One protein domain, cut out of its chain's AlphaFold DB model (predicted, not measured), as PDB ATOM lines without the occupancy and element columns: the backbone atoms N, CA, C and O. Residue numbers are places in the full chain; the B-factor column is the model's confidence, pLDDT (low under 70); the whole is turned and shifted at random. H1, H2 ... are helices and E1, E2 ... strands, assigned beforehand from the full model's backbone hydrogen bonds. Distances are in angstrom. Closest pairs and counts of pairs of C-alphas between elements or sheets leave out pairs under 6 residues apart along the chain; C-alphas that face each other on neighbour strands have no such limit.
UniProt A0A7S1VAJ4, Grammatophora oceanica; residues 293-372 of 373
ATOM      1  N   THR A 293     472.463 215.282 452.210       68.38
ATOM      2  CA  THR A 293     472.564 213.849 452.536       68.38
ATOM      3  C   THR A 293     473.310 213.129 451.419       68.38
ATOM      4  O   THR A 293     473.115 213.468 450.252       68.38
ATOM      5  N   SER A 294     474.131 212.147 451.770       64.81
ATOM      6  CA  SER A 294     474.818 211.266 450.826       64.81
ATOM      7  C   SER A 294     474.006 209.977 450.642       64.81
ATOM      8  O   SER A 294     473.470 209.429 451.604       64.81
ATOM      9  N   ASP A 295     473.894 209.463 449.411       64.25
ATOM     10  CA  ASP A 295     473.175 208.199 449.157       64.25
ATOM     11  C   ASP A 295     473.919 206.972 449.727       64.25
ATOM     12  O   ASP A 295     473.332 205.908 449.926       64.25
ATOM     13  N   ASN A 296     475.211 207.138 450.038       67.19
ATOM     14  CA  ASN A 296     476.054 206.184 450.750       67.19
ATOM     15  C   ASN A 296     476.637 206.838 452.011       67.19
ATOM     16  O   ASN A 296     477.341 207.840 451.908       67.19
ATOM     17  N   MET A 297     476.422 206.202 453.168       78.06
ATOM     18  CA  MET A 297     477.014 206.553 454.468       78.06
ATOM     19  C   MET A 297     478.517 206.881 454.351       78.06
ATOM     20  O   MET A 297     479.266 206.155 453.685       78.06
ATOM     21  N   CYS A 298     478.980 207.926 455.041       84.81
ATOM     22  CA  CYS A 298     480.404 208.259 455.085       84.81
ATOM     23  C   CYS A 298     481.212 207.130 455.740       84.81
ATOM     24  O   CYS A 298     480.711 206.365 456.569       84.81
ATOM     25  N   SER A 299     482.493 207.032 455.403       84.19
ATOM     26  CA  SER A 299     483.425 206.055 455.978       84.19
ATOM     27  C   SER A 299     484.872 206.551 455.867       84.19
ATOM     28  O   SER A 299     485.127 207.527 455.158       84.19
ATOM     29  N   PRO A 300     485.861 205.894 456.502       80.25
ATOM     30  CA  PRO A 300     487.264 206.306 456.397       80.25
ATOM     31  C   PRO A 300     487.785 206.338 454.952       80.25
ATOM     32  O   PRO A 300     488.611 207.192 454.629       80.25
ATOM     33  N   ASP A 301     487.254 205.453 454.098       82.25
ATOM     34  CA  ASP A 301     487.578 205.322 452.671       82.25
ATOM     35  C   ASP A 301     486.650 206.141 451.743       82.25
ATOM     36  O   ASP A 301     486.998 206.385 450.591       82.25
ATOM     37  N   ASN A 302     485.491 206.598 452.238       82.44
ATOM     38  CA  ASN A 302     484.525 207.437 451.515       82.44
ATOM     39  C   ASN A 302     484.204 208.686 452.353       82.44
ATOM     40  O   ASN A 302     483.268 208.694 453.156       82.44
ATOM     41  N   LYS A 303     485.057 209.706 452.229       87.31
ATOM     42  CA  LYS A 303     485.116 210.836 453.162       87.31
ATOM     43  C   LYS A 303     484.201 211.987 452.772       87.31
ATOM     44  O   LYS A 303     484.434 212.643 451.763       87.31
ATOM     45  N   CYS A 304     483.270 212.311 453.658       86.19
ATOM     46  CA  CYS A 304     482.303 213.378 453.442       86.19
ATOM     47  C   CYS A 304     482.898 214.788 453.614       86.19
ATOM     48  O   CYS A 304     483.744 215.048 454.483       86.19
ATOM     49  N   GLY A 305     482.443 215.707 452.766       86.75
ATOM     50  CA  GLY A 305     482.833 217.110 452.728       86.75
ATOM     51  C   GLY A 305     482.089 217.999 453.725       86.75
ATOM     52  O   GLY A 305     481.308 217.552 454.563       86.75
ATOM     53  N   GLN A 306     482.344 219.308 453.656       87.62
ATOM     54  CA  GLN A 306     481.669 220.264 454.534       87.62
ATOM     55  C   GLN A 306     480.176 220.355 454.189       87.62
ATOM     56  O   GLN A 306     479.817 220.590 453.038       87.62
ATOM     57  N   CYS A 307     479.328 220.255 455.216       86.50
ATOM     58  CA  CYS A 307     477.864 220.232 455.120       86.50
ATOM     59  C   CYS A 307     477.282 218.970 454.459       86.50
ATOM     60  O   CYS A 307     476.091 218.928 454.158       86.50
ATOM     61  N   GLU A 308     478.090 217.923 454.306       86.69
ATOM     62  CA  GLU A 308     477.634 216.592 453.916       86.69
ATOM     63  C   GLU A 308     477.282 215.751 455.158       86.69
ATOM     64  O   GLU A 308     477.882 215.915 456.230       86.69
ATOM     65  N   GLY A 309     476.237 214.935 455.030       83.19
ATOM     66  CA  GLY A 309     475.650 214.139 456.106       83.19
ATOM     67  C   GLY A 309     476.135 212.691 456.152       83.19
ATOM     68  O   GLY A 309     476.812 212.220 455.245       83.19
ATOM     69  N   ASP A 310     475.718 211.999 457.212       83.94
ATOM     70  CA  ASP A 310     475.798 210.548 457.420       83.94
ATOM     71  C   ASP A 310     477.205 210.025 457.798       83.94
ATOM     72  O   ASP A 310     477.606 208.909 457.467       83.94
ATOM     73  N   CYS A 311     477.946 210.834 458.570       86.19
ATOM     74  CA  CYS A 311     479.170 210.432 459.279       86.19
ATOM     75  C   CYS A 311     478.871 209.730 460.617       86.19
ATOM     76  O   CYS A 311     477.816 209.936 461.204       86.19
ATOM     77  N   GLN A 312     479.808 208.930 461.147       86.56
ATOM     78  CA  GLN A 312     479.691 208.349 462.503       86.56
ATOM     79  C   GLN A 312     480.789 208.859 463.449       86.56
ATOM     80  O   GLN A 312     480.625 208.914 464.668       86.56
ATOM     81  N   THR A 313     481.920 209.267 462.882       87.56
ATOM     82  CA  THR A 313     483.105 209.784 463.556       87.56
ATOM     83  C   THR A 313     483.719 210.913 462.726       87.56
ATOM     84  O   THR A 313     483.527 211.000 461.515       87.56
ATOM     85  N   SER A 314     484.557 211.758 463.332       88.12
ATOM     86  CA  SER A 314     485.380 212.706 462.556       88.12
ATOM     87  C   SER A 314     486.409 212.013 461.641       88.12
ATOM     88  O   SER A 314     487.044 212.685 460.834       88.12
ATOM     89  N   GLY A 315     486.587 210.690 461.758       85.94
ATOM     90  CA  GLY A 315     487.376 209.881 460.828       85.94
ATOM     91  C   GLY A 315     486.693 209.678 459.472       85.94
ATOM     92  O   GLY A 315     487.391 209.424 458.496       85.94
ATOM     93  N   ASP A 316     485.378 209.877 459.386       89.19
ATOM     94  CA  ASP A 316     484.584 209.701 458.160       89.19
ATOM     95  C   ASP A 316     484.436 211.012 457.364       89.19
ATOM     96  O   ASP A 316     483.866 211.040 456.278       89.19
ATOM     97  N   CYS A 317     484.978 212.112 457.894       89.75
ATOM     98  CA  CYS A 317     485.028 213.406 457.224       89.75
ATOM     99  C   CYS A 317     486.359 213.620 456.482       89.75
ATOM    100  O   CYS A 317     487.384 212.979 456.765       89.75
ATOM    101  N   MET A 318     486.370 214.593 455.567       89.44
ATOM    102  CA  MET A 318     487.605 215.170 455.036       89.44
ATOM    103  C   MET A 318     488.465 215.825 456.143       89.44
ATOM    104  O   MET A 318     487.927 216.287 457.158       89.44
ATOM    105  N   PRO A 319     489.805 215.889 455.976       86.81
ATOM    106  CA  PRO A 319     490.702 216.511 456.949       86.81
ATOM    107  C   PRO A 319     490.298 217.946 457.310       86.81
ATOM    108  O   PRO A 319     489.959 218.745 456.444       86.81
ATOM    109  N   GLY A 320     490.366 218.278 458.602       83.31
ATOM    110  CA  GLY A 320     489.999 219.599 459.127       83.31
ATOM    111  C   GLY A 320     488.534 219.746 459.553       83.31
ATOM    112  O   GLY A 320     488.221 220.706 460.252       83.31
ATOM    113  N   LEU A 321     487.657 218.796 459.217       89.62
ATOM    114  CA  LEU A 321     486.255 218.776 459.653       89.62
ATOM    115  C   LEU A 321     486.045 217.904 460.903       89.62
ATOM    116  O   LEU A 321     486.889 217.091 461.280       89.62
ATOM    117  N   VAL A 322     484.892 218.070 461.553       89.31
ATOM    118  CA  VAL A 322     484.427 217.213 462.651       89.31
ATOM    119  C   VAL A 322     483.014 216.710 462.385       89.31
ATOM    120  O   VAL A 322     482.169 217.467 461.909       89.31
ATOM    121  N   CYS A 323     482.744 215.454 462.743       88.69
ATOM    122  CA  CYS A 323     481.391 214.910 462.682       88.69
ATOM    123  C   CYS A 323     480.550 215.500 463.828       88.69
ATOM    124  O   CYS A 323     480.896 215.388 465.010       88.69
ATOM    125  N   PHE A 324     479.473 216.194 463.475       86.38
ATOM    126  CA  PHE A 324     478.570 216.885 464.385       86.38
ATOM    127  C   PHE A 324     477.237 216.154 464.458       86.38
ATOM    128  O   PHE A 324     476.444 216.185 463.517       86.38
ATOM    129  N   GLN A 325     476.984 215.544 465.615       79.12
ATOM    130  CA  GLN A 325     475.751 214.805 465.830       79.12
ATOM    131  C   GLN A 325     474.572 215.748 466.067       79.12
ATOM    132  O   GLN A 325     474.614 216.587 466.981       79.12
ATOM    133  N   LYS A 326     473.531 215.634 465.236       69.38
ATOM    134  CA  LYS A 326     472.419 216.592 465.233       69.38
ATOM    135  C   LYS A 326     471.341 216.197 466.240       69.38
ATOM    136  O   LYS A 326     470.842 215.073 466.241       69.38
ATOM    137  N   GLY A 327     470.917 217.148 467.074       62.09
ATOM    138  CA  GLY A 327     469.655 217.010 467.799       62.09
ATOM    139  C   GLY A 327     468.462 217.051 466.839       62.09
ATOM    140  O   GLY A 327     468.550 217.635 465.754       62.09
ATOM    141  N   ALA A 328     467.324 216.483 467.248       53.72
ATOM    142  CA  ALA A 328     466.065 216.712 466.539       53.72
ATOM    143  C   ALA A 328     465.811 218.226 466.399       53.72
ATOM    144  O   ALA A 328     466.062 218.990 467.332       53.72
ATOM    145  N   ASP A 329     465.360 218.640 465.214       54.69
ATOM    146  CA  ASP A 329     464.996 220.020 464.861       54.69
ATOM    147  C   ASP A 329     466.103 221.099 465.014       54.69
ATOM    148  O   ASP A 329     465.837 222.291 464.860       54.69
ATOM    149  N   GLU A 330     467.372 220.723 465.240       61.94
ATOM    150  CA  GLU A 330     468.502 221.671 465.250       61.94
ATOM    151  C   GLU A 330     469.004 221.990 463.821       61.94
ATOM    152  O   GLU A 330     468.869 221.185 462.891       61.94
ATOM    153  N   HIS A 331     469.592 223.177 463.642       69.75
ATOM    154  CA  HIS A 331     470.206 223.646 462.392       69.75
ATOM    155  C   HIS A 331     471.710 223.316 462.358       69.75
ATOM    156  O   HIS A 331     472.390 223.419 463.380       69.75
ATOM    157  N   VAL A 332     472.225 222.925 461.186       78.88
ATOM    158  CA  VAL A 332     473.608 222.446 461.008       78.88
ATOM    159  C   VAL A 332     474.601 223.629 460.986       78.88
ATOM    160  O   VAL A 332     474.519 224.477 460.097       78.88
ATOM    161  N   PRO A 333     475.543 223.736 461.946       78.62
ATOM    162  CA  PRO A 333     476.358 224.942 462.116       78.62
ATOM    163  C   PRO A 333     477.394 225.166 461.010       78.62
ATOM    164  O   PRO A 333     478.254 224.322 460.776       78.62
ATOM    165  N   GLY A 334     477.391 226.361 460.412       75.81
ATOM    166  CA  GLY A 334     478.295 226.712 459.304       75.81
ATOM    167  C   GLY A 334     477.742 226.371 457.916       75.81
ATOM    168  O   GLY A 334     478.409 226.638 456.920       75.81
ATOM    169  N   CYS A 335     476.523 225.834 457.861       81.56
ATOM    170  CA  CYS A 335     475.817 225.440 456.649       81.56
ATOM    171  C   CYS A 335     474.538 226.266 456.479       81.56
ATOM    172  O   CYS A 335     474.025 226.816 457.452       81.56
ATOM    173  N   VAL A 336     473.976 226.323 455.272       79.44
ATOM    174  CA  VAL A 336     472.580 226.743 455.060       79.44
ATOM    175  C   VAL A 336     471.678 225.521 454.900       79.44
ATOM    176  O   VAL A 336     472.123 224.444 454.507       79.44
ATOM    177  N   ASN A 337     470.390 225.681 455.204       66.88
ATOM    178  CA  ASN A 337     469.405 224.636 454.934       66.88
ATOM    179  C   ASN A 337     469.266 224.473 453.408       66.88
ATOM    180  O   ASN A 337     468.991 225.454 452.716       66.88
ATOM    181  N   GLY A 338     469.450 223.258 452.890       57.62
ATOM    182  CA  GLY A 338     469.259 222.959 451.473       57.62
ATOM    183  C   GLY A 338     467.784 223.036 451.068       57.62
ATOM    184  O   GLY A 338     466.897 222.668 451.840       57.62
ATOM    185  N   LEU A 339     467.518 223.500 449.846       48.56
ATOM    186  CA  LEU A 339     466.201 223.401 449.221       48.56
ATOM    187  C   LEU A 339     466.105 222.055 448.493       48.56
ATOM    188  O   LEU A 339     466.578 221.949 447.368       48.56
ATOM    189  N   GLY A 340     465.486 221.049 449.119       49.56
ATOM    190  CA  GLY A 340     465.099 219.814 448.420       49.56
ATOM    191  C   GLY A 340     465.766 218.514 448.877       49.56
ATOM    192  O   GLY A 340     466.298 217.780 448.056       49.56
ATOM    193  N   SER A 341     465.630 218.156 450.151       42.34
ATOM    194  CA  SER A 341     465.413 216.751 450.527       42.34
ATOM    195  C   SER A 341     464.404 216.689 451.680       42.34
ATOM    196  O   SER A 341     464.017 217.731 452.224       42.34
ATOM    197  N   SER A 342     463.882 215.500 452.000       46.06
ATOM    198  CA  SER A 342     462.856 215.364 453.041       46.06
ATOM    199  C   SER A 342     463.402 215.834 454.389       46.06
ATOM    200  O   SER A 342     464.397 215.304 454.876       46.06
ATOM    201  N   PHE A 343     462.726 216.795 455.024       51.91
ATOM    202  CA  PHE A 343     463.085 217.317 456.350       51.91
ATOM    203  C   PHE A 343     462.649 216.351 457.472       51.91
ATOM    204  O   PHE A 343     462.069 216.757 458.482       51.91
ATOM    205  N   ASP A 344     462.857 215.049 457.256       49.38
ATOM    206  CA  ASP A 344     462.528 214.015 458.225       49.38
ATOM    207  C   ASP A 344     463.473 214.098 459.431       49.38
ATOM    208  O   ASP A 344     464.590 214.616 459.372       49.38
ATOM    209  N   ARG A 345     463.003 213.613 460.575       50.62
ATOM    210  CA  ARG A 345     463.626 213.812 461.888       50.62
ATOM    211  C   ARG A 345     464.734 212.789 462.158       50.62
ATOM    212  O   ARG A 345     464.919 212.361 463.301       50.62
ATOM    213  N   SER A 346     465.448 212.380 461.109       54.00
ATOM    214  CA  SER A 346     466.594 211.482 461.206       54.00
ATOM    215  C   SER A 346     467.704 212.121 462.039       54.00
ATOM    216  O   SER A 346     467.898 213.340 462.077       54.00
ATOM    217  N   ARG A 347     468.463 211.268 462.728       61.59
ATOM    218  CA  ARG A 347     469.676 211.656 463.454       61.59
ATOM    219  C   ARG A 347     470.861 211.599 462.495       61.59
ATOM    220  O   ARG A 347     471.806 210.861 462.730       61.59
ATOM    221  N   THR A 348     470.736 212.299 461.371       73.81
ATOM    222  CA  THR A 348     471.839 212.464 460.428       73.81
ATOM    223  C   THR A 348     472.873 213.361 461.092       73.81
ATOM    224  O   THR A 348     472.547 214.473 461.529       73.81
ATOM    225  N   ASP A 349     474.099 212.863 461.175       84.25
ATOM    226  CA  ASP A 349     475.261 213.568 461.705       84.25
ATOM    227  C   ASP A 349     476.043 214.190 460.534       84.25
ATOM    228  O   ASP A 349     476.027 213.651 459.432       84.25
ATOM    229  N   TRP A 350     476.686 215.344 460.736       86.88
ATOM    230  CA  TRP A 350     477.171 216.193 459.632       86.88
ATOM    231  C   TRP A 350     478.646 216.554 459.766       86.88
ATOM    232  O   TRP A 350     479.083 216.972 460.839       86.88
ATOM    233  N   CYS A 351     479.404 216.501 458.677       89.12
ATOM    234  CA  CYS A 351     480.786 216.972 458.653       89.12
ATOM    235  C   CYS A 351     480.829 218.512 458.583       89.12
ATOM    236  O   CYS A 351     480.464 219.119 457.575       89.12
ATOM    237  N   ILE A 352     481.262 219.174 459.665       87.81
ATOM    238  CA  ILE A 352     481.281 220.648 459.784       87.81
ATOM    239  C   ILE A 352     482.636 221.187 460.274       87.81
ATOM    240  O   ILE A 352     483.414 220.436 460.867       87.81
ATOM    241  N   PRO A 353     482.918 222.497 460.120       86.19
ATOM    242  CA  PRO A 353     484.129 223.099 460.669       86.19
ATOM    243  C   PRO A 353     484.161 223.085 462.212       86.19
ATOM    244  O   PRO A 353     483.137 223.335 462.870       86.19
ATOM    245  N   PRO A 354     485.328 222.836 462.835       83.06
ATOM    246  CA  PRO A 354     485.464 222.707 464.284       83.06
ATOM    247  C   PRO A 354     485.138 224.002 465.035       83.06
ATOM    248  O   PRO A 354     484.632 223.951 466.158       83.06
ATOM    249  N   GLU A 355     485.366 225.179 464.456       83.38
ATOM    250  CA  GLU A 355     484.962 226.463 465.030       83.38
ATOM    251  C   GLU A 355     483.438 226.643 465.053       83.38
ATOM    252  O   GLU A 355     482.917 227.220 466.012       83.38
ATOM    253  N   SER A 356     482.701 226.080 464.088       81.69
ATOM    254  CA  SER A 356     481.231 226.076 464.088       81.69
ATOM    255  C   SER A 356     480.674 225.130 465.160       81.69
ATOM    256  O   SER A 356     479.798 225.528 465.938       81.69
ATOM    257  N   ALA A 357     481.257 223.934 465.314       77.75
ATOM    258  CA  ALA A 357     480.952 223.029 466.429       77.75
ATOM    259  C   ALA A 357     481.250 223.676 467.800       77.75
ATOM    260  O   ALA A 357     480.431 223.631 468.725       77.75
ATOM    261  N   ASN A 358     482.405 224.336 467.938       78.19
ATOM    262  CA  ASN A 358     482.803 225.027 469.167       78.19
ATOM    263  C   ASN A 358     481.934 226.259 469.470       78.19
ATOM    264  O   ASN A 358     481.623 226.515 470.638       78.19
ATOM    265  N   ARG A 359     481.485 226.995 468.444       78.38
ATOM    266  CA  ARG A 359     480.525 228.101 468.582       78.38
ATOM    267  C   ARG A 359     479.202 227.599 469.160       78.38
ATOM    268  O   ARG A 359     478.725 228.189 470.131       78.38
ATOM    269  N   LEU A 360     478.660 226.481 468.663       72.56
ATOM    270  CA  LEU A 360     477.477 225.863 469.271       72.56
ATOM    271  C   LEU A 360     477.722 225.391 470.702       72.56
ATOM    272  O   LEU A 360     476.901 225.690 471.565       72.56
ATOM    273  N   ARG A 361     478.837 224.709 470.998       74.38
ATOM    274  CA  ARG A 361     479.143 224.265 472.373       74.38
ATOM    275  C   ARG A 361     479.139 225.445 473.356       74.38
ATOM    276  O   ARG A 361     478.494 225.364 474.399       74.38
ATOM    277  N   ARG A 362     479.750 226.580 472.987       76.25
ATOM    278  CA  ARG A 362     479.719 227.829 473.779       76.25
ATOM    279  C   ARG A 362     478.306 228.420 473.916       76.25
ATOM    280  O   ARG A 362     477.964 228.909 474.989       76.25
ATOM    281  N   LEU A 363     477.479 228.367 472.869       72.69
ATOM    282  CA  LEU A 363     476.089 228.847 472.907       72.69
ATOM    283  C   LEU A 363     475.173 227.951 473.756       72.69
ATOM    284  O   LEU A 363     474.381 228.479 474.536       72.69
ATOM    285  N   ARG A 364     475.304 226.621 473.664       73.00
ATOM    286  CA  ARG A 364     474.573 225.663 474.509       73.00
ATOM    287  C   ARG A 364     474.942 225.860 475.985       73.00
ATOM    288  O   ARG A 364     474.042 226.048 476.793       73.00
ATOM    289  N   LEU A 365     476.236 225.963 476.318       72.19
ATOM    290  CA  LEU A 365     476.703 226.266 477.684       72.19
ATOM    291  C   LEU A 365     476.160 227.603 478.221       72.19
ATOM    292  O   LEU A 365     475.721 227.674 479.366       72.19
ATOM    293  N   ARG A 366     476.128 228.661 477.394       68.69
ATOM    294  CA  ARG A 366     475.507 229.945 477.771       68.69
ATOM    295  C   ARG A 366     474.004 229.816 478.028       68.69
ATOM    296  O   ARG A 366     473.532 230.364 479.017       68.69
ATOM    297  N   LYS A 367     473.266 229.067 477.198       63.81
ATOM    298  CA  LYS A 367     471.839 228.778 477.434       63.81
ATOM    299  C   LYS A 367     471.620 227.979 478.722       63.81
ATOM    300  O   LYS A 367     470.710 228.314 479.468       63.81
ATOM    301  N   SER A 368     472.468 226.994 479.030       60.41
ATOM    302  CA  SER A 368     472.400 226.249 480.298       60.41
ATOM    303  C   SER A 368     472.586 227.151 481.520       60.41
ATOM    304  O   SER A 368     471.862 226.990 482.493       60.41
ATOM    305  N   LEU A 369     473.496 228.130 481.463       59.00
ATOM    306  CA  LEU A 369     473.706 229.099 482.550       59.00
ATOM    307  C   LEU A 369     472.541 230.092 482.715       59.00
ATOM    308  O   LEU A 369     472.262 230.515 483.831       59.00
ATOM    309  N   TRP A 370     471.858 230.452 481.624       53.94
ATOM    310  CA  TRP A 370     470.694 231.354 481.641       53.94
ATOM    311  C   TRP A 370     469.362 230.635 481.913       53.94
ATOM    312  O   TRP A 370     468.362 231.296 482.153       53.94
ATOM    313  N   GLY A 371     469.335 229.299 481.889       49.38
ATOM    314  CA  GLY A 371     468.185 228.480 482.301       49.38
ATOM    315  C   GLY A 371     468.194 228.084 483.783       49.38
ATOM    316  O   GLY A 371     467.455 227.184 484.166       49.38
ATOM    317  N   TRP A 372     469.079 228.689 484.583       46.69
ATOM    318  CA  TRP A 372     469.250 228.471 486.030       46.69
ATOM    319  C   TRP A 372     469.126 229.800 486.814       46.69
ATOM    320  O   TRP A 372     469.749 229.966 487.863       46.69
TER     321      TRP A 372
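AT A GLANCE: This is residues 293 to 372 of the 373 residues of a protein of Grammatophora oceanica (UniProt A0A7S1VAJ4). With little regular structure, this is a body mostly of loops holding a tiny antiparallel hairpin, E1 and E2, from which an arm, residues 361 to 372 and mostly helix H1, sticks out. The 80 printed residues hold E1, E2 and H1 in that order, only 23 residues in named elements, class mixed. The whole is compact, radius of gyration of the C-alphas 13.2 A, yet elongated, 44 by 28 by 18 A.

HOW THE PARTS SIT: Past unnamed residues 293 to 321, find E1, residues 322 to 324, antiparallel to E2, residues 350 to 352, at 133 degrees; N 324 and O 350 are 2.8 A apart, within hydrogen-bond range. In H1, residues 354 to 370, every O i to N i+4 pair is within range; its closest C-alpha to E1 is Pro 354, 5.8 A from Val 322.

IN THESE COORDINATES: Find C-alpha 322 at (484.427, 217.213, 462.651); E1 and E2 each span 6.1 A. H1 runs 24.4 A to C-alpha 370 at (470.694, 231.354, 481.641).

THE WHOLE: The printed part has no cut. E1 to E2 is a long link of 25 residues; E2 to H1 is tight. Look for pLDDT under 70 at residues 293 to 296, 326 to 331, 337 to 347 and 366 to 372.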